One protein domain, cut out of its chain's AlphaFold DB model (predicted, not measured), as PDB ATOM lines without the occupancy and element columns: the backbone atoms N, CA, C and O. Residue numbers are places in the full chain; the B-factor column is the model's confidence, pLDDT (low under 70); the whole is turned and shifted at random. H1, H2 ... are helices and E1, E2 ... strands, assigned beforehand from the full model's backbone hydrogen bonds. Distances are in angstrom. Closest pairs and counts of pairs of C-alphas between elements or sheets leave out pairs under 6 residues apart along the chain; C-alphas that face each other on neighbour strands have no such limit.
ATOM      1  N   GLU A   4     223.824 255.844 297.355       91.50
ATOM      2  CA  GLU A   4     223.918 256.100 298.797       91.50
ATOM      3  C   GLU A   4     222.576 256.583 299.357       91.50
ATOM      4  O   GLU A   4     222.062 255.987 300.298       91.50
ATOM      5  N   GLU A   5     221.938 257.553 298.696       93.56
ATOM      6  CA  GLU A   5     220.604 258.040 299.073       93.56
ATOM      7  C   GLU A   5     219.552 256.919 299.031       93.56
ATOM      8  O   GLU A   5     218.718 256.806 299.924       93.56
ATOM      9  N   ARG A   6     219.587 256.044 298.015       92.81
ATOM     10  CA  ARG A   6     218.671 254.893 297.933       92.81
ATOM     11  C   ARG A   6     218.883 253.913 299.088       92.81
ATOM     12  O   ARG A   6     217.905 253.419 299.643       92.81
ATOM     13  N   ILE A   7     220.136 253.638 299.458       91.31
ATOM     14  CA  ILE A   7     220.468 252.781 300.608       91.31
ATOM     15  C   ILE A   7     219.921 253.401 301.899       91.31
ATOM     16  O   ILE A   7     219.282 252.701 302.683       91.31
ATOM     17  N   GLU A   8     220.122 254.704 302.103       92.12
ATOM     18  CA  GLU A   8     219.598 255.435 303.266       92.12
ATOM     19  C   GLU A   8     218.064 255.403 303.332       92.12
ATOM     20  O   GLU A   8     217.492 255.309 304.416       92.12
ATOM     21  N   LEU A   9     217.397 255.396 302.175       91.38
ATOM     22  CA  LEU A   9     215.944 255.252 302.045       91.38
ATOM     23  C   LEU A   9     215.448 253.795 302.123       91.38
ATOM     24  O   LEU A   9     214.266 253.536 301.898       91.38
ATOM     25  N   GLY A  10     216.319 252.832 302.435       90.69
ATOM     26  CA  GLY A  10     215.934 251.434 302.640       90.69
ATOM     27  C   GLY A  10     215.692 250.644 301.352       90.69
ATOM     28  O   GLY A  10     214.945 249.663 301.358       90.69
ATOM     29  N   TYR A  11     216.303 251.053 300.239       94.31
ATOM     30  CA  TYR A  11     216.330 250.237 299.030       94.31
ATOM     31  C   TYR A  11     217.272 249.059 299.242       94.31
ATOM     32  O   TYR A  11     218.357 249.203 299.808       94.31
ATOM     33  N   LEU A  12     216.871 247.889 298.756       95.19
ATOM     34  CA  LEU A  12     217.623 246.652 298.915       95.19
ATOM     35  C   LEU A  12     217.741 245.936 297.564       95.19
ATOM     36  O   LEU A  12     216.773 245.917 296.797       95.19
ATOM     37  N   PRO A  13     218.926 245.388 297.238       95.94
ATOM     38  CA  PRO A  13     219.135 244.669 295.993       95.94
ATOM     39  C   PRO A  13     218.574 243.245 296.087       95.94
ATOM     40  O   PRO A  13     218.626 242.612 297.146       95.94
ATOM     41  N   GLY A  14     218.086 242.715 294.973       96.00
ATOM     42  CA  GLY A  14     217.570 241.353 294.892       96.00
ATOM     43  C   GLY A  14     217.441 240.853 293.459       96.00
ATOM     44  O   GLY A  14     217.606 241.616 292.505       96.00
ATOM     45  N   GLY A  15     217.160 239.561 293.321       95.75
ATOM     46  CA  GLY A  15     216.911 238.910 292.038       95.75
ATOM     47  C   GLY A  15     215.479 238.398 291.933       95.75
ATOM     48  O   GLY A  15     214.918 237.903 292.908       95.75
ATOM     49  N   ILE A  16     214.897 238.476 290.746       97.12
ATOM     50  CA  ILE A  16     213.599 237.877 290.444       97.12
ATOM     51  C   ILE A  16     213.765 236.973 289.234       97.12
ATOM     52  O   ILE A  16     214.328 237.385 288.222       97.12
ATOM     53  N   LYS A  17     213.273 235.742 289.340       96.81
ATOM     54  CA  LYS A  17     213.198 234.790 288.247       96.81
ATOM     55  C   LYS A  17     211.756 234.609 287.797       96.81
ATOM     56  O   LYS A  17     210.885 234.321 288.615       96.81
ATOM     57  N   PHE A  18     211.530 234.755 286.498       96.31
ATOM     58  CA  PHE A  18     210.244 234.510 285.861       96.31
ATOM     59  C   PHE A  18     210.459 234.014 284.431       96.31
ATOM     60  O   PHE A  18     211.280 234.559 283.694       96.31
ATOM     61  N   GLN A  19     209.737 232.966 284.044       94.81
ATOM     62  CA  GLN A  19     209.834 232.323 282.733       94.81
ATOM     63  C   GLN A  19     211.275 231.923 282.369       94.81
ATOM     64  O   GLN A  19     211.717 232.056 281.227       94.81
ATOM     65  N   GLY A  20     212.025 231.429 283.357       92.88
ATOM     66  CA  GLY A  20     213.404 230.976 283.202       92.88
ATOM     67  C   GLY A  20     214.454 232.086 283.119       92.88
ATOM     68  O   GLY A  20     215.634 231.766 282.996       92.88
ATOM     69  N   GLN A  21     214.068 233.362 283.208       93.00
ATOM     70  CA  GLN A  21     214.994 234.494 283.158       93.00
ATOM     71  C   GLN A  21     215.141 235.136 284.529       93.00
ATOM     72  O   GLN A  21     214.147 235.344 285.219       93.00
ATOM     73  N   VAL A  22     216.382 235.442 284.912       94.00
ATOM     74  CA  VAL A  22     216.700 236.156 286.152       94.00
ATOM     75  C   VAL A  22     217.008 237.608 285.829       94.00
ATOM     76  O   VAL A  22     217.871 237.894 285.003       94.00
ATOM     77  N   GLU A  23     216.337 238.505 286.534       95.56
ATOM     78  CA  GLU A  23     216.534 239.945 286.460       95.56
ATOM     79  C   GLU A  23     216.843 240.502 287.848       95.56
ATOM     80  O   GLU A  23     216.389 239.968 288.864       95.56
ATOM     81  N   PHE A  24     217.632 241.572 287.906       95.56
ATOM     82  CA  PHE A  24     218.053 242.184 289.164       95.56
ATOM     83  C   PHE A  24     217.358 243.518 289.385       95.56
ATOM     84  O   PHE A  24     217.162 244.298 288.454       95.56
ATOM     85  N   TYR A  25     217.031 243.796 290.643       96.38
ATOM     86  CA  TYR A  25     216.331 245.009 291.042       96.38
ATOM     87  C   TYR A  25     217.011 245.639 292.247       96.38
ATOM     88  O   TYR A  25     217.572 244.948 293.100       96.38
ATOM     89  N   PHE A  26     216.925 246.962 292.327       96.06
ATOM     90  CA  PHE A  26     217.288 247.732 293.507       96.06
ATOM     91  C   PHE A  26     216.136 248.667 293.850       96.06
ATOM     92  O   PHE A  26     216.004 249.750 293.277       96.06
ATOM     93  N   MET A  27     215.282 248.202 294.760       94.50
ATOM     94  CA  MET A  27     213.970 248.787 295.047       94.50
ATOM     95  C   MET A  27     213.700 248.872 296.554       94.50
ATOM     96  O   MET A  27     214.386 248.181 297.319       94.50
ATOM     97  N   PRO A  28     212.732 249.701 296.999       92.56
ATOM     98  CA  PRO A  28     212.362 249.810 298.409       92.56
ATOM     99  C   PRO A  28     212.082 248.444 299.030       92.56
ATOM    100  O   PRO A  28     211.460 247.597 298.389       92.56
ATOM    101  N   PHE A  29     212.476 248.249 300.293       90.50
ATOM    102  CA  PHE A  29     212.232 247.012 301.043       90.50
ATOM    103  C   PHE A  29     210.805 246.474 300.859       90.50
ATOM    104  O   PHE A  29     210.620 245.298 300.552       90.50
ATOM    105  N   ILE A  30     209.808 247.354 300.983       89.12
ATOM    106  CA  ILE A  30     208.408 246.951 300.916       89.12
ATOM    107  C   ILE A  30     208.099 246.259 299.584       89.12
ATOM    108  O   ILE A  30     207.377 245.270 299.590       89.12
ATOM    109  N   PHE A  31     208.731 246.664 298.471       92.12
ATOM    110  CA  PHE A  31     208.510 246.093 297.136       92.12
ATOM    111  C   PHE A  31     208.912 244.626 296.986       92.12
ATOM    112  O   PHE A  31     208.436 243.956 296.069       92.12
ATOM    113  N   TRP A  32     209.704 244.107 297.921       94.00
ATOM    114  CA  TRP A  32     210.050 242.694 297.985       94.00
ATOM    115  C   TRP A  32     208.960 241.835 298.624       94.00
ATOM    116  O   TRP A  32     208.954 240.635 298.406       94.00
ATOM    117  N   ILE A  33     208.023 242.406 299.379       92.62
ATOM    118  CA  ILE A  33     206.956 241.660 300.057       92.62
ATOM    119  C   ILE A  33     205.863 241.245 299.066       92.62
ATOM    120  O   ILE A  33     205.279 242.121 298.422       92.62
ATOM    121  N   LEU A  34     205.552 239.947 298.961       94.12
ATOM    122  CA  LEU A  34     204.520 239.451 298.037       94.12
ATOM    123  C   LEU A  34     203.095 239.651 298.565       94.12
ATOM    124  O   LEU A  34     202.211 239.939 297.764       94.12
ATOM    125  N   ASP A  35     202.870 239.553 299.876       92.88
ATOM    126  CA  ASP A  35     201.588 239.851 300.526       92.88
ATOM    127  C   ASP A  35     201.733 241.023 301.507       92.88
ATOM    128  O   ASP A  35     202.145 240.875 302.660       92.88
ATOM    129  N   ASN A  36     201.399 242.224 301.033       87.50
ATOM    130  CA  ASN A  36     201.512 243.441 301.836       87.50
ATOM    131  C   ASN A  36     200.340 243.630 302.790       87.50
ATOM    132  O   ASN A  36     200.485 244.376 303.749       87.50
ATOM    133  N   LEU A  37     199.209 242.952 302.563       86.56
ATOM    134  CA  LEU A  37     198.088 243.005 303.499       86.56
ATOM    135  C   LEU A  37     198.426 242.270 304.796       86.56
ATOM    136  O   LEU A  37     197.990 242.695 305.863       86.56
ATOM    137  N   LYS A  38     199.214 241.193 304.713       86.69
ATOM    138  CA  LYS A  38     199.751 240.514 305.899       86.69
ATOM    139  C   LYS A  38     200.855 241.319 306.577       86.69
ATOM    140  O   LYS A  38     200.884 241.387 307.801       86.69
ATOM    141  N   TYR A  39     201.746 241.930 305.796       84.00
ATOM    142  CA  TYR A  39     202.870 242.698 306.337       84.00
ATOM    143  C   TYR A  39     202.433 243.991 307.041       84.00
ATOM    144  O   TYR A  39     202.880 244.271 308.150       84.00
ATOM    145  N   ASP A  40     201.552 244.770 306.415       78.88
ATOM    146  CA  ASP A  40     200.985 245.984 306.998       78.88
ATOM    147  C   ASP A  40     199.488 246.085 306.635       78.88
ATOM    148  O   ASP A  40     199.110 246.623 305.589       78.88
ATOM    149  N   PRO A  41     198.598 245.579 307.510       70.00
ATOM    150  CA  PRO A  41     197.151 245.598 307.290       70.00
ATOM    151  C   PRO A  41     196.547 247.007 307.232       70.00
ATOM    152  O   PRO A  41     195.379 247.158 306.871       70.00
ATOM    153  N   VAL A  42     197.305 248.030 307.643       70.44
ATOM    154  CA  VAL A  42     196.860 249.426 307.723       70.44
ATOM    155  C   VAL A  42     197.310 250.215 306.493       70.44
ATOM    156  O   VAL A  42     197.025 251.408 306.423       70.44
ATOM    157  N   VAL A  43     197.951 249.581 305.498       62.97
ATOM    158  CA  VAL A  43     198.342 250.231 304.236       62.97
ATOM    159  C   VAL A  43     197.142 250.959 303.632       62.97
ATOM    160  O   VAL A  43     196.224 250.363 303.065       62.97
ATOM    161  N   ILE A  44     197.153 252.284 303.785       53.91
ATOM    162  CA  ILE A  44     196.147 253.188 303.244       53.91
ATOM    163  C   ILE A  44     196.472 253.339 301.752       53.91
ATOM    164  O   ILE A  44     197.553 253.835 301.425       53.91
ATOM    165  N   PRO A  45     195.580 252.934 300.829       51.16
ATOM    166  CA  PRO A  45     195.790 253.150 299.402       51.16
ATOM    167  C   PRO A  45     195.872 254.660 299.150       51.16
ATOM    168  O   PRO A  45     194.907 255.377 299.421       51.16
ATOM    169  N   GLY A  46     197.020 255.162 298.689       48.84
ATOM    170  CA  GLY A  46     197.236 256.614 298.641       48.84
ATOM    171  C   GLY A  46     198.345 257.126 297.726       48.84
ATOM    172  O   GLY A  46     198.252 258.252 297.256       48.84
ATOM    173  N   GLU A  47     199.330 256.308 297.372       48.44
ATOM    174  CA  GLU A  47     200.277 256.569 296.283       48.44
ATOM    175  C   GLU A  47     200.435 255.267 295.493       48.44
ATOM    176  O   GLU A  47     200.120 254.206 296.030       48.44
ATOM    177  N   VAL A  48     200.825 255.334 294.215       56.16
ATOM    178  CA  VAL A  48     200.827 254.225 293.234       56.16
ATOM    179  C   VAL A  48     201.756 253.083 293.678       56.16
ATOM    180  O   VAL A  48     202.859 252.898 293.174       56.16
ATOM    181  N   PHE A  49     201.325 252.311 294.664       65.75
ATOM    182  CA  PHE A  49     202.100 251.251 295.275       65.75
ATOM    183  C   PHE A  49     202.099 250.059 294.332       65.75
ATOM    184  O   PHE A  49     201.102 249.342 294.251       65.75
ATOM    185  N   ARG A  50     203.182 249.888 293.566       72.25
ATOM    186  CA  ARG A  50     203.340 248.781 292.606       72.25
ATOM    187  C   ARG A  50     202.109 248.591 291.712       72.25
ATOM    188  O   ARG A  50     201.586 247.490 291.582       72.25
ATOM    189  N   GLY A  51     201.579 249.684 291.163       73.75
ATOM    190  CA  GLY A  51     200.381 249.623 290.318       73.75
ATOM    191  C   GLY A  51     199.109 249.161 291.048       73.75
ATOM    192  O   GLY A  51     198.221 248.602 290.416       73.75
ATOM    193  N   ASN A  52     199.008 249.404 292.360       80.50
ATOM    194  CA  ASN A  52     197.931 248.959 293.260       80.50
ATOM    195  C   ASN A  52     197.898 247.442 293.527       80.50
ATOM    196  O   ASN A  52     196.860 246.901 293.914       80.50
ATOM    197  N   ILE A  53     199.026 246.749 293.356       87.88
ATOM    198  CA  ILE A  53     199.143 245.316 293.641       87.88
ATOM    199  C   ILE A  53     199.614 245.131 295.086       87.88
ATOM    200  O   ILE A  53     200.794 245.273 295.402       87.88
ATOM    201  N   LEU A  54     198.667 244.820 295.974       87.88
ATOM    202  CA  LEU A  54     198.945 244.559 297.393       87.88
ATOM    203  C   LEU A  54     199.347 243.103 297.652       87.88
ATOM    204  O   LEU A  54     200.174 242.850 298.527       87.88
ATOM    205  N   ILE A  55     198.790 242.170 296.873       92.06
ATOM    206  CA  ILE A  55     199.122 240.744 296.910       92.06
ATOM    207  C   ILE A  55     199.514 240.291 295.503       92.06
ATOM    208  O   ILE A  55     198.719 240.408 294.567       92.06
ATOM    209  N   VAL A  56     200.729 239.771 295.356       92.81
ATOM    210  CA  VAL A  56     201.265 239.241 294.098       92.81
ATOM    211  C   VAL A  56     200.946 237.751 293.997       92.81
ATOM    212  O   VAL A  56     201.399 236.966 294.819       92.81
ATOM    213  N   ASN A  57     200.190 237.342 292.986       92.25
ATOM    214  CA  ASN A  57     199.808 235.953 292.732       92.25
ATOM    215  C   ASN A  57     199.924 235.627 291.237       92.25
ATOM    216  O   ASN A  57     200.118 236.521 290.417       92.25
ATOM    217  N   ASP A  58     199.748 234.356 290.869       91.31
ATOM    218  CA  ASP A  58     199.924 233.865 289.493       91.31
ATOM    219  C   ASP A  58     199.149 234.674 288.430       91.31
ATOM    220  O   ASP A  58     199.578 234.757 287.279       91.31
ATOM    221  N   GLY A  59     198.025 235.301 288.799       93.31
ATOM    222  CA  GLY A  59     197.198 236.098 287.894       93.31
ATOM    223  C   GLY A  59     197.717 237.511 287.608       93.31
ATOM    224  O   GLY A  59     197.267 238.110 286.634       93.31
ATOM    225  N   ASN A  60     198.633 238.047 288.421       94.25
ATOM    226  CA  ASN A  60     199.106 239.435 288.314       94.25
ATOM    227  C   ASN A  60     200.639 239.593 288.307       94.25
ATOM    228  O   ASN A  60     201.123 240.724 288.341       94.25
ATOM    229  N   ILE A  61     201.409 238.499 288.205       94.94
ATOM    230  CA  ILE A  61     202.879 238.561 288.093       94.94
ATOM    231  C   ILE A  61     203.334 239.516 286.972       94.94
ATOM    232  O   ILE A  61     204.186 240.361 287.252       94.94
ATOM    233  N   PRO A  62     202.792 239.466 285.733       95.19
ATOM    234  CA  PRO A  62     203.230 240.381 284.676       95.19
ATOM    235  C   PRO A  62     202.998 241.859 285.016       95.19
ATOM    236  O   PRO A  62     203.875 242.687 284.772       95.19
ATOM    237  N   ASP A  63     201.854 242.184 285.622       94.75
ATOM    238  CA  ASP A  63     201.524 243.553 286.022       94.75
ATOM    239  C   ASP A  63     202.434 244.034 287.159       94.75
ATOM    240  O   ASP A  63     202.899 245.174 287.141       94.75
ATOM    241  N   PHE A  64     202.750 243.150 288.113       94.56
ATOM    242  CA  PHE A  64     203.711 243.422 289.182       94.56
ATOM    243  C   PHE A  64     205.101 243.721 288.621       94.56
ATOM    244  O   PHE A  64     205.686 244.742 288.976       94.56
ATOM    245  N   LEU A  65     205.608 242.876 287.717       95.38
ATOM    246  CA  LEU A  65     206.917 243.071 287.087       95.38
ATOM    247  C   LEU A  65     206.976 244.387 286.308       95.38
ATOM    248  O   LEU A  65     207.955 245.120 286.426       95.38
ATOM    249  N   ASN A  66     205.913 244.721 285.572       94.69
ATOM    250  CA  ASN A  66     205.804 245.998 284.871       94.69
ATOM    251  C   ASN A  66     205.802 247.192 285.843       94.69
ATOM    252  O   ASN A  66     206.422 248.216 285.569       94.69
ATOM    253  N   ALA A  67     205.148 247.064 286.998       93.06
ATOM    254  CA  ALA A  67     205.090 248.126 287.999       93.06
ATOM    255  C   ALA A  67     206.427 248.389 288.715       93.06
ATOM    256  O   ALA A  67     206.589 249.459 289.301       93.06
ATOM    257  N   ILE A  68     207.370 247.441 288.685       94.50
ATOM    258  CA  ILE A  68     208.706 247.592 289.283       94.50
ATOM    259  C   ILE A  68     209.832 247.721 288.245       94.50
ATOM    260  O   ILE A  68     211.006 247.746 288.619       94.50
ATOM    261  N   ASP A  69     209.508 247.809 286.952       95.06
ATOM    262  CA  ASP A  69     210.504 247.799 285.872       95.06
ATOM    263  C   ASP A  69     211.497 248.971 285.975       95.06
ATOM    264  O   ASP A  69     212.688 248.813 285.715       95.06
ATOM    265  N   GLU A  70     211.057 250.125 286.488       93.19
ATOM    266  CA  GLU A  70     211.924 251.291 286.714       93.19
ATOM    267  C   GLU A  70     213.058 251.049 287.734       93.19
ATOM    268  O   GLU A  70     214.041 251.795 287.765       93.19
ATOM    269  N   TYR A  71     212.944 250.010 288.571       94.94
ATOM    270  CA  TYR A  71     213.950 249.635 289.572       94.94
ATOM    271  C   TYR A  71     214.931 248.573 289.077       94.94
ATOM    272  O   TYR A  71     215.833 248.172 289.825       94.94
ATOM    273  N   LYS A  72     214.750 248.094 287.846       96.00
ATOM    274  CA  LYS A  72     215.609 247.092 287.236       96.00
ATOM    275  C   LYS A  72     217.027 247.638 287.077       96.00
ATOM    276  O   LYS A  72     217.243 248.771 286.647       96.00
ATOM    277  N   ILE A  73     218.010 246.824 287.433       94.94
ATOM    278  CA  ILE A  73     219.431 247.160 287.353       94.94
ATOM    279  C   ILE A  73     220.204 246.041 286.665       94.94
ATOM    280  O   ILE A  73     219.796 244.882 286.654       94.94
ATOM    281  N   SER A  74     221.352 246.382 286.088       92.31
ATOM    282  CA  SER A  74     222.238 245.381 285.503       92.31
ATOM    283  C   SER A  74     223.049 244.659 286.581       92.31
ATOM    284  O   SER A  74     223.334 245.196 287.653       92.31
ATOM    285  N   TYR A  75     223.523 243.457 286.263       87.25
ATOM    286  CA  TYR A  75     224.489 242.758 287.113       87.25
ATOM    287  C   TYR A  75     225.790 243.562 287.309       87.25
ATOM    288  O   TYR A  75     226.358 243.594 288.400       87.25
ATOM    289  N   ALA A  76     226.239 244.281 286.272       89.69
ATOM    290  CA  ALA A  76     227.398 245.169 286.365       89.69
ATOM    291  C   ALA A  76     227.188 246.269 287.419       89.69
ATOM    292  O   ALA A  76     228.081 246.515 288.228       89.69
ATOM    293  N   PHE A  77     225.983 246.844 287.490       91.69
ATOM    294  CA  PHE A  77     225.635 247.852 288.491       91.69
ATOM    295  C   PHE A  77     225.791 247.322 289.923       91.69
ATOM    296  O   PHE A  77     226.354 248.022 290.767       91.69
ATOM    297  N   LEU A  78     225.355 246.084 290.200       87.75
ATOM    298  CA  LEU A  78     225.559 245.448 291.510       87.75
ATOM    299  C   LEU A  78     227.048 245.382 291.871       87.75
ATOM    300  O   LEU A  78     227.441 245.661 293.004       87.75
ATOM    301  N   HIS A  79     227.885 245.027 290.895       85.94
ATOM    302  CA  HIS A  79     229.319 244.852 291.092       85.94
ATOM    303  C   HIS A  79     230.051 246.171 291.320       85.94
ATOM    304  O   HIS A  79     230.833 246.272 292.268       85.94
ATOM    305  N   GLU A  80     229.795 247.159 290.467       90.50
ATOM    306  CA  GLU A  80     230.422 248.482 290.507       90.50
ATOM    307  C   GLU A  80     230.078 249.229 291.799       90.50
ATOM    308  O   GLU A  80     230.943 249.868 292.397       90.50
ATOM    309  N   ASN A  81     228.845 249.064 292.287       88.38
ATOM    310  CA  ASN A  81     228.351 249.734 293.490       88.38
ATOM    311  C   ASN A  81     228.487 248.892 294.769       88.38
ATOM    312  O   ASN A  81     227.973 249.279 295.814       88.38
ATOM    313  N   LYS A  82     229.186 247.746 294.712       86.75
ATOM    314  CA  LYS A  82     229.396 246.834 295.855       86.75
ATOM    315  C   LYS A  82     228.091 246.357 296.520       86.75
ATOM    316  O   LYS A  82     228.081 246.030 297.700       86.75
ATOM    317  N   LEU A  83     227.016 246.242 295.745       85.12
ATOM    318  CA  LEU A  83     225.708 245.722 296.159       85.12
ATOM    319  C   LEU A  83     225.594 244.204 295.936       85.12
ATOM    320  O   LEU A  83     224.505 243.690 295.699       85.12
ATOM    321  N   LYS A  84     226.722 243.483 295.960       73.12
ATOM    322  CA  LYS A  84     226.783 242.068 295.562       73.12
ATOM    323  C   LYS A  84     226.011 241.140 296.494       73.12
ATOM    324  O   LYS A  84     225.545 240.111 296.035       73.12
ATOM    325  N   ASP A  85     225.842 241.530 297.754       85.56
ATOM    326  CA  ASP A  85     225.072 240.762 298.729       85.56
ATOM    327  C   ASP A  85     223.573 241.041 298.548       85.56
ATOM    328  O   ASP A  85     222.977 241.799 299.331       85.56
ATOM    329  N   ILE A  86     222.964 240.452 297.514       91.62
ATOM    330  CA  ILE A  86     221.516 240.551 297.307       91.62
ATOM    331  C   ILE A  86     220.758 240.011 298.526       91.62
ATOM    332  O   ILE A  86     221.141 239.021 299.146       91.62
ATOM    333  N   LYS A  87     219.680 240.699 298.903       95.31
ATOM    334  CA  LYS A  87     218.913 240.435 300.131       95.31
ATOM    335  C   LYS A  87     217.670 239.593 299.902       95.31
ATOM    336  O   LYS A  87     217.172 238.981 300.848       95.31
ATOM    337  N   PHE A  88     217.216 239.530 298.654       96.06
ATOM    338  CA  PHE A  88     216.017 238.810 298.251       96.06
ATOM    339  C   PHE A  88     216.242 238.047 296.951       96.06
ATOM    340  O   PHE A  88     216.938 238.521 296.048       96.06
ATOM    341  N   TYR A  89     215.620 236.878 296.855       96.00
ATOM    342  CA  TYR A  89     215.442 236.159 295.606       96.00
ATOM    343  C   TYR A  89     214.027 235.597 295.525       96.00
ATOM    344  O   TYR A  89     213.594 234.884 296.428       96.00
ATOM    345  N   ILE A  90     213.320 235.914 294.444       96.81
ATOM    346  CA  ILE A  90     211.956 235.445 294.191       96.81
ATOM    347  C   ILE A  90     211.990 234.623 292.910       96.81
ATOM    348  O   ILE A  90     212.320 235.152 291.855       96.81
ATOM    349  N   ASP A  91     211.662 233.339 292.982       96.69
ATOM    350  CA  ASP A  91     211.487 232.481 291.813       96.69
ATOM    351  C   ASP A  91     209.999 232.193 291.625       96.69
ATOM    352  O   ASP A  91     209.428 231.328 292.291       96.69
ATOM    353  N   PHE A  92     209.380 232.935 290.707       96.69
ATOM    354  CA  PHE A  92     207.978 232.759 290.343       96.69
ATOM    355  C   PHE A  92     207.724 231.424 289.632       96.69
ATOM    356  O   PHE A  92     206.617 230.900 289.720       96.69
ATOM    357  N   ASP A  93     208.731 230.833 288.979       95.00
ATOM    358  CA  ASP A  93     208.567 229.559 288.268       95.00
ATOM    359  C   ASP A  93     208.424 228.384 289.242       95.00
ATOM    360  O   ASP A  93     207.726 227.411 288.959       95.00
ATOM    361  N   SER A  94     209.103 228.464 290.391       95.31
ATOM    362  CA  SER A  94     209.092 227.419 291.424       95.31
ATOM    363  C   SER A  94     208.353 227.802 292.707       95.31
ATOM    364  O   SER A  94     208.311 226.994 293.636       95.31
ATOM    365  N   LYS A  95     207.754 229.000 292.750       96.38
ATOM    366  CA  LYS A  95     207.073 229.572 293.923       96.38
ATOM    367  C   LYS A  95     207.961 229.576 295.167       96.38
ATOM    368  O   LYS A  95     207.566 229.149 296.252       96.38
ATOM    369  N   LEU A  96     209.194 230.041 294.996       95.81
ATOM    370  CA  LEU A  96     210.196 230.118 296.052       95.81
ATOM    371  C   LEU A  96     210.513 231.576 296.372       95.81
ATOM    372  O   LEU A  96     210.844 232.360 295.487       95.81
ATOM    373  N   PHE A  97     210.499 231.910 297.655       96.38
ATOM    374  CA  PHE A  97     210.971 233.180 298.177       96.38
ATOM    375  C   PHE A  97     212.137 232.934 299.127       96.38
ATOM    376  O   PHE A  97     212.000 232.224 300.121       96.38
ATOM    377  N   VAL A  98     213.281 233.547 298.851       95.75
ATOM    378  CA  VAL A  98     214.473 233.483 299.698       95.75
ATOM    379  C   VAL A  98     214.808 234.879 300.196       95.75
ATOM    380  O   VAL A  98     214.884 235.822 299.407       95.75
ATOM    381  N   SER A  99     215.057 235.019 301.493       95.69
ATOM    382  CA  SER A  99     215.549 236.267 302.070       95.69
ATOM    383  C   SER A  99     216.696 236.019 303.028       95.69
ATOM    384  O   SER A  99     216.637 235.100 303.835       95.69
ATOM    385  N   SER A 100     217.692 236.902 303.008       94.75
ATOM    386  CA  SER A 100     218.664 237.027 304.101       94.75
ATOM    387  C   SER A 100     218.355 238.218 305.016       94.75
ATOM    388  O   SER A 100     219.213 238.628 305.793       94.75
ATOM    389  N   TYR A 101     217.189 238.848 304.856       91.62
ATOM    390  CA  TYR A 101     216.800 240.080 305.550       91.62
ATOM    391  C   TYR A 101     215.544 239.890 306.410       91.62
ATOM    392  O   TYR A 101     215.505 240.350 307.546       91.62
ATOM    393  N   LEU A 102     214.543 239.172 305.899       88.81
ATOM    394  CA  LEU A 102     213.308 238.830 306.608       88.81
ATOM    395  C   LEU A 102     213.428 237.450 307.245       88.81
ATOM    396  O   LEU A 102     213.577 236.475 306.524       88.81
ATOM    397  N   VAL A 103     213.336 237.349 308.570       80.12
ATOM    398  CA  VAL A 103     213.468 236.059 309.280       80.12
ATOM    399  C   VAL A 103     212.198 235.200 309.162       80.12
ATOM    400  O   VAL A 103     212.286 233.977 309.155       80.12
ATOM    401  N   GLU A 104     211.038 235.829 308.977       86.38
ATOM    402  CA  GLU A 104     209.716 235.187 308.892       86.38
ATOM    403  C   GLU A 104     209.121 235.359 307.483       86.38
ATOM    404  O   GLU A 104     208.008 235.835 307.301       86.38
ATOM    405  N   VAL A 105     209.893 235.007 306.445       85.94
ATOM    406  CA  VAL A 105     209.467 235.141 305.031       85.94
ATOM    407  C   VAL A 105     208.092 234.526 304.764       85.94
ATOM    408  O   VAL A 105     207.339 235.053 303.949       85.94
ATOM    409  N   GLU A 106     207.796 233.400 305.413       88.06
ATOM    410  CA  GLU A 106     206.586 232.602 305.201       88.06
ATOM    411  C   GLU A 106     205.300 233.392 305.482       88.06
ATOM    412  O   GLU A 106     204.305 233.211 304.777       88.06
ATOM    413  N   ASP A 107     205.345 234.346 306.413       88.31
ATOM    414  CA  ASP A 107     204.194 235.176 306.784       88.31
ATOM    415  C   ASP A 107     203.808 236.185 305.696       88.31
ATOM    416  O   ASP A 107     202.706 236.735 305.705       88.31
ATOM    417  N   TYR A 108     204.691 236.417 304.727       87.44
ATOM    418  CA  TYR A 108     204.547 237.453 303.703       87.44
ATOM    419  C   TYR A 108     204.358 236.886 302.293       87.44
ATOM    420  O   TYR A 108     204.520 237.597 301.294       87.44
ATOM    421  N   LEU A 109     204.033 235.595 302.214       93.56
ATOM    422  CA  LEU A 109     203.746 234.881 300.977       93.56
ATOM    423  C   LEU A 109     202.262 235.003 300.602       93.56
ATOM    424  O   LEU A 109     201.400 235.092 301.487       93.56
ATOM    425  N   PRO A 110     201.946 234.976 299.298       93.00
ATOM    426  CA  PRO A 110     200.588 235.224 298.825       93.00
ATOM    427  C   PRO A 110     199.616 234.092 299.170       93.00
ATOM    428  O   PRO A 110     198.434 234.347 299.381       93.00
ATOM    429  N   ASP A 111     200.100 232.852 299.258       93.75
ATOM    430  CA  ASP A 111     199.321 231.675 299.639       93.75
ATOM    431  C   ASP A 111     200.238 230.502 300.045       93.75
ATOM    432  O   ASP A 111     201.463 230.575 299.921       93.75
ATOM    433  N   ASP A 112     199.630 229.401 300.497       93.06
ATOM    434  CA  ASP A 112     200.322 228.197 300.977       93.06
ATOM    435  C   ASP A 112     201.023 227.387 299.865       93.06
ATOM    436  O   ASP A 112     201.690 226.391 300.147       93.06
ATOM    437  N   SER A 113     200.867 227.759 298.585       94.62
ATOM    438  CA  SER A 113     201.588 227.112 297.479       94.62
ATOM    439  C   SER A 113     203.028 227.605 297.341       94.62
ATOM    440  O   SER A 113     203.816 226.998 296.613       94.62
ATOM    441  N   TRP A 114     203.374 228.683 298.045       96.19
ATOM    442  CA  TRP A 114     204.712 229.246 298.079       96.19
ATOM    443  C   TRP A 114     205.561 228.673 299.205       96.19
ATOM    444  O   TRP A 114     205.082 228.322 300.280       96.19
ATOM    445  N   LYS A 115     206.871 228.634 298.967       95.62
ATOM    446  CA  LYS A 115     207.868 228.272 299.967       95.62
ATOM    447  C   LYS A 115     208.723 229.479 300.330       95.62
ATOM    448  O   LYS A 115     209.395 230.037 299.465       95.62
ATOM    449  N   GLY A 116     208.760 229.814 301.615       94.19
ATOM    450  CA  GLY A 116     209.682 230.791 302.187       94.19
ATOM    451  C   GLY A 116     210.958 230.127 302.695       94.19
ATOM    452  O   GLY A 116     210.927 229.004 303.190       94.19
ATOM    453  N   VAL A 117     212.101 230.792 302.543       94.00
ATOM    454  CA  VAL A 117     213.386 230.333 303.081       94.00
ATOM    455  C   VAL A 117     214.187 231.526 303.590       94.00
ATOM    456  O   VAL A 117     214.464 232.462 302.840       94.00
ATOM    457  N   PHE A 118     214.629 231.459 304.845       93.94
ATOM    458  CA  PHE A 118     215.654 232.362 305.359       93.94
ATOM    459  C   PHE A 118     217.054 231.788 305.075       93.94
ATOM    460  O   PHE A 118     217.520 230.889 305.775       93.94
ATOM    461  N   ASP A 119     217.704 232.258 304.008       92.31
ATOM    462  CA  ASP A 119     219.060 231.862 303.583       92.31
ATOM    463  C   ASP A 119     219.671 232.970 302.700       92.31
ATOM    464  O   ASP A 119     219.042 233.985 302.414       92.31
ATOM    465  N   PHE A 120     220.911 232.784 302.253       90.88
ATOM    466  CA  PHE A 120     221.610 233.671 301.331       90.88
ATOM    467  C   PHE A 120     221.076 233.526 299.893       90.88
ATOM    468  O   PHE A 120     221.293 232.477 299.271       90.88
ATOM    469  N   PRO A 121     220.451 234.573 299.318       90.06
ATOM    470  CA  PRO A 121     219.853 234.515 297.984       90.06
ATOM    471  C   PRO A 121     220.845 234.179 296.857       90.06
ATOM    472  O   PRO A 121     220.482 233.505 295.892       90.06
ATOM    473  N   ASP A 122     222.122 234.547 297.002       85.56
ATOM    474  CA  ASP A 122     223.184 234.263 296.022       85.56
ATOM    475  C   ASP A 122     223.330 232.775 295.680       85.56
ATOM    476  O   ASP A 122     223.603 232.409 294.534       85.56
ATOM    477  N   LYS A 123     223.086 231.888 296.654       86.31
ATOM    478  CA  LYS A 123     223.147 230.429 296.455       86.31
ATOM    479  C   LYS A 123     222.085 229.915 295.481       86.31
ATOM    480  O   LYS A 123     222.213 228.810 294.949       86.31
ATOM    481  N   HIS A 124     221.021 230.688 295.297       82.81
ATOM    482  CA  HIS A 124     219.894 230.354 294.440       82.81
ATOM    483  C   HIS A 124     220.036 231.002 293.065       82.81
ATOM    484  O   HIS A 124     219.711 230.354 292.074       82.81
ATOM    485  N   VAL A 125     220.613 232.206 292.989       77.00
ATOM    486  CA  VAL A 125     220.915 232.893 291.722       77.00
ATOM    487  C   VAL A 125     222.031 232.195 290.940       77.00
ATOM    488  O   VAL A 125     221.871 231.955 289.746       77.00
ATOM    489  N   ALA A 126     223.117 231.780 291.605       61.50
ATOM    490  CA  ALA A 126     224.292 231.177 290.960       61.50
ATOM    491  C   ALA A 126     224.023 229.841 290.237       61.50
ATOM    492  O   ALA A 126     224.892 229.321 289.544       61.50
ATOM    493  N   LYS A 127     222.832 229.255 290.396       55.34
ATOM    494  CA  LYS A 127     222.408 228.067 289.638       55.34
ATOM    495  C   LYS A 127     221.894 228.398 288.233       55.34
ATOM    496  O   LYS A 127     221.669 227.469 287.462       55.34
TER     497      LYS A 127
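This is residues 4 to 127 of the 129 residues of an uncharacterized protein of Chitinophaga sp. CF418 (UniProt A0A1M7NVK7). A twisted sheet of five strands has short helices and loops packed on both sides: H2 and H7 over one face, with H3, H4 and H5 farther out beyond H2 in a loop-rich layer, and H8 over the opposite face. The long hairpin E1 and E2 makes one half of the sheet and the shorter strands E3, E4 and E5 the other, while H1 and H6 lie at the periphery. The printed part has 124 residues, with eight named helices and five named strands in the order H1 E1 E2 H2 H3 H4 H5 H6 E3 E4 H7 E5 H8; the class is mixed, helices and strands. The mixed sheet runs E2 E1 E3 E4 E5, and the whole is compact and rounded, with a radius of gyration of the C-alphas of 13.7 A and spans of 37 by 31 by 27 A.

H1 is residues 4 to 8, with C-alpha 4 at (223.918, 256.100, 298.797). E1, residues 11 to 18, measures 21.4 A, and E2, residues 21 to 28, measures 21.8 A. H2 is residues 29 to 32, H3 36 to 39 and H4 49 to 52. H5, residues 61 to 67, is 9.8 A long, and H6, residues 75 to 80, is 8.9 A. E3 is residues 88 to 91 and E4 96 to 99, each 10.1 A long. H7 is residues 105 to 108, E5 is 115 to 118 with 10.3 A, and H8 is 122 to 125, with C-alpha 125 at (220.915, 232.893, 291.722).

The hairpin E1 and E2 is antiparallel, with N 14 and O 25 at 3.0 A. E1 and E3 are parallel, with N 17 and O 90 at 2.8 A. The hairpin E3 and E4 is antiparallel, with N 91 and O 96 at 2.8 A. E4 and E5 are parallel, with N 97 and O 115 at 2.8 A; with H7 they form a strand-helix-strand unit, two parallel neighbour strands with a helix between, whose crossover is right-handed. H1 is on the sheet and near E2. H2 is on the sheet at a height of 7.2 A, and H7, on the same face, at 7.5 A; H8 is on the opposite face at 8.3 A. H6 only grazes the sheet with residues 75 to 78. H3 touches H7, the closest C-alphas being Lys 38 and Tyr 108, 6.1 A apart. H4 touches H5, with the C-alphas of Arg 50 and Ala 67 closest at 5.0 A. In H1, H5 and H6 every O i to N i+4 pair is within hydrogen-bond range; the other helices are too short for such a pair, and each has its one O i to N i+3 pair within range.

The two C-alphas farthest apart, those of Gly 46 and Lys 127, are 39.1 A from each other. The printed part has no cut, and no link is long. The mean pLDDT of the printed part is 88.6; residues 43 to 49 and 126 to 127 are under 70.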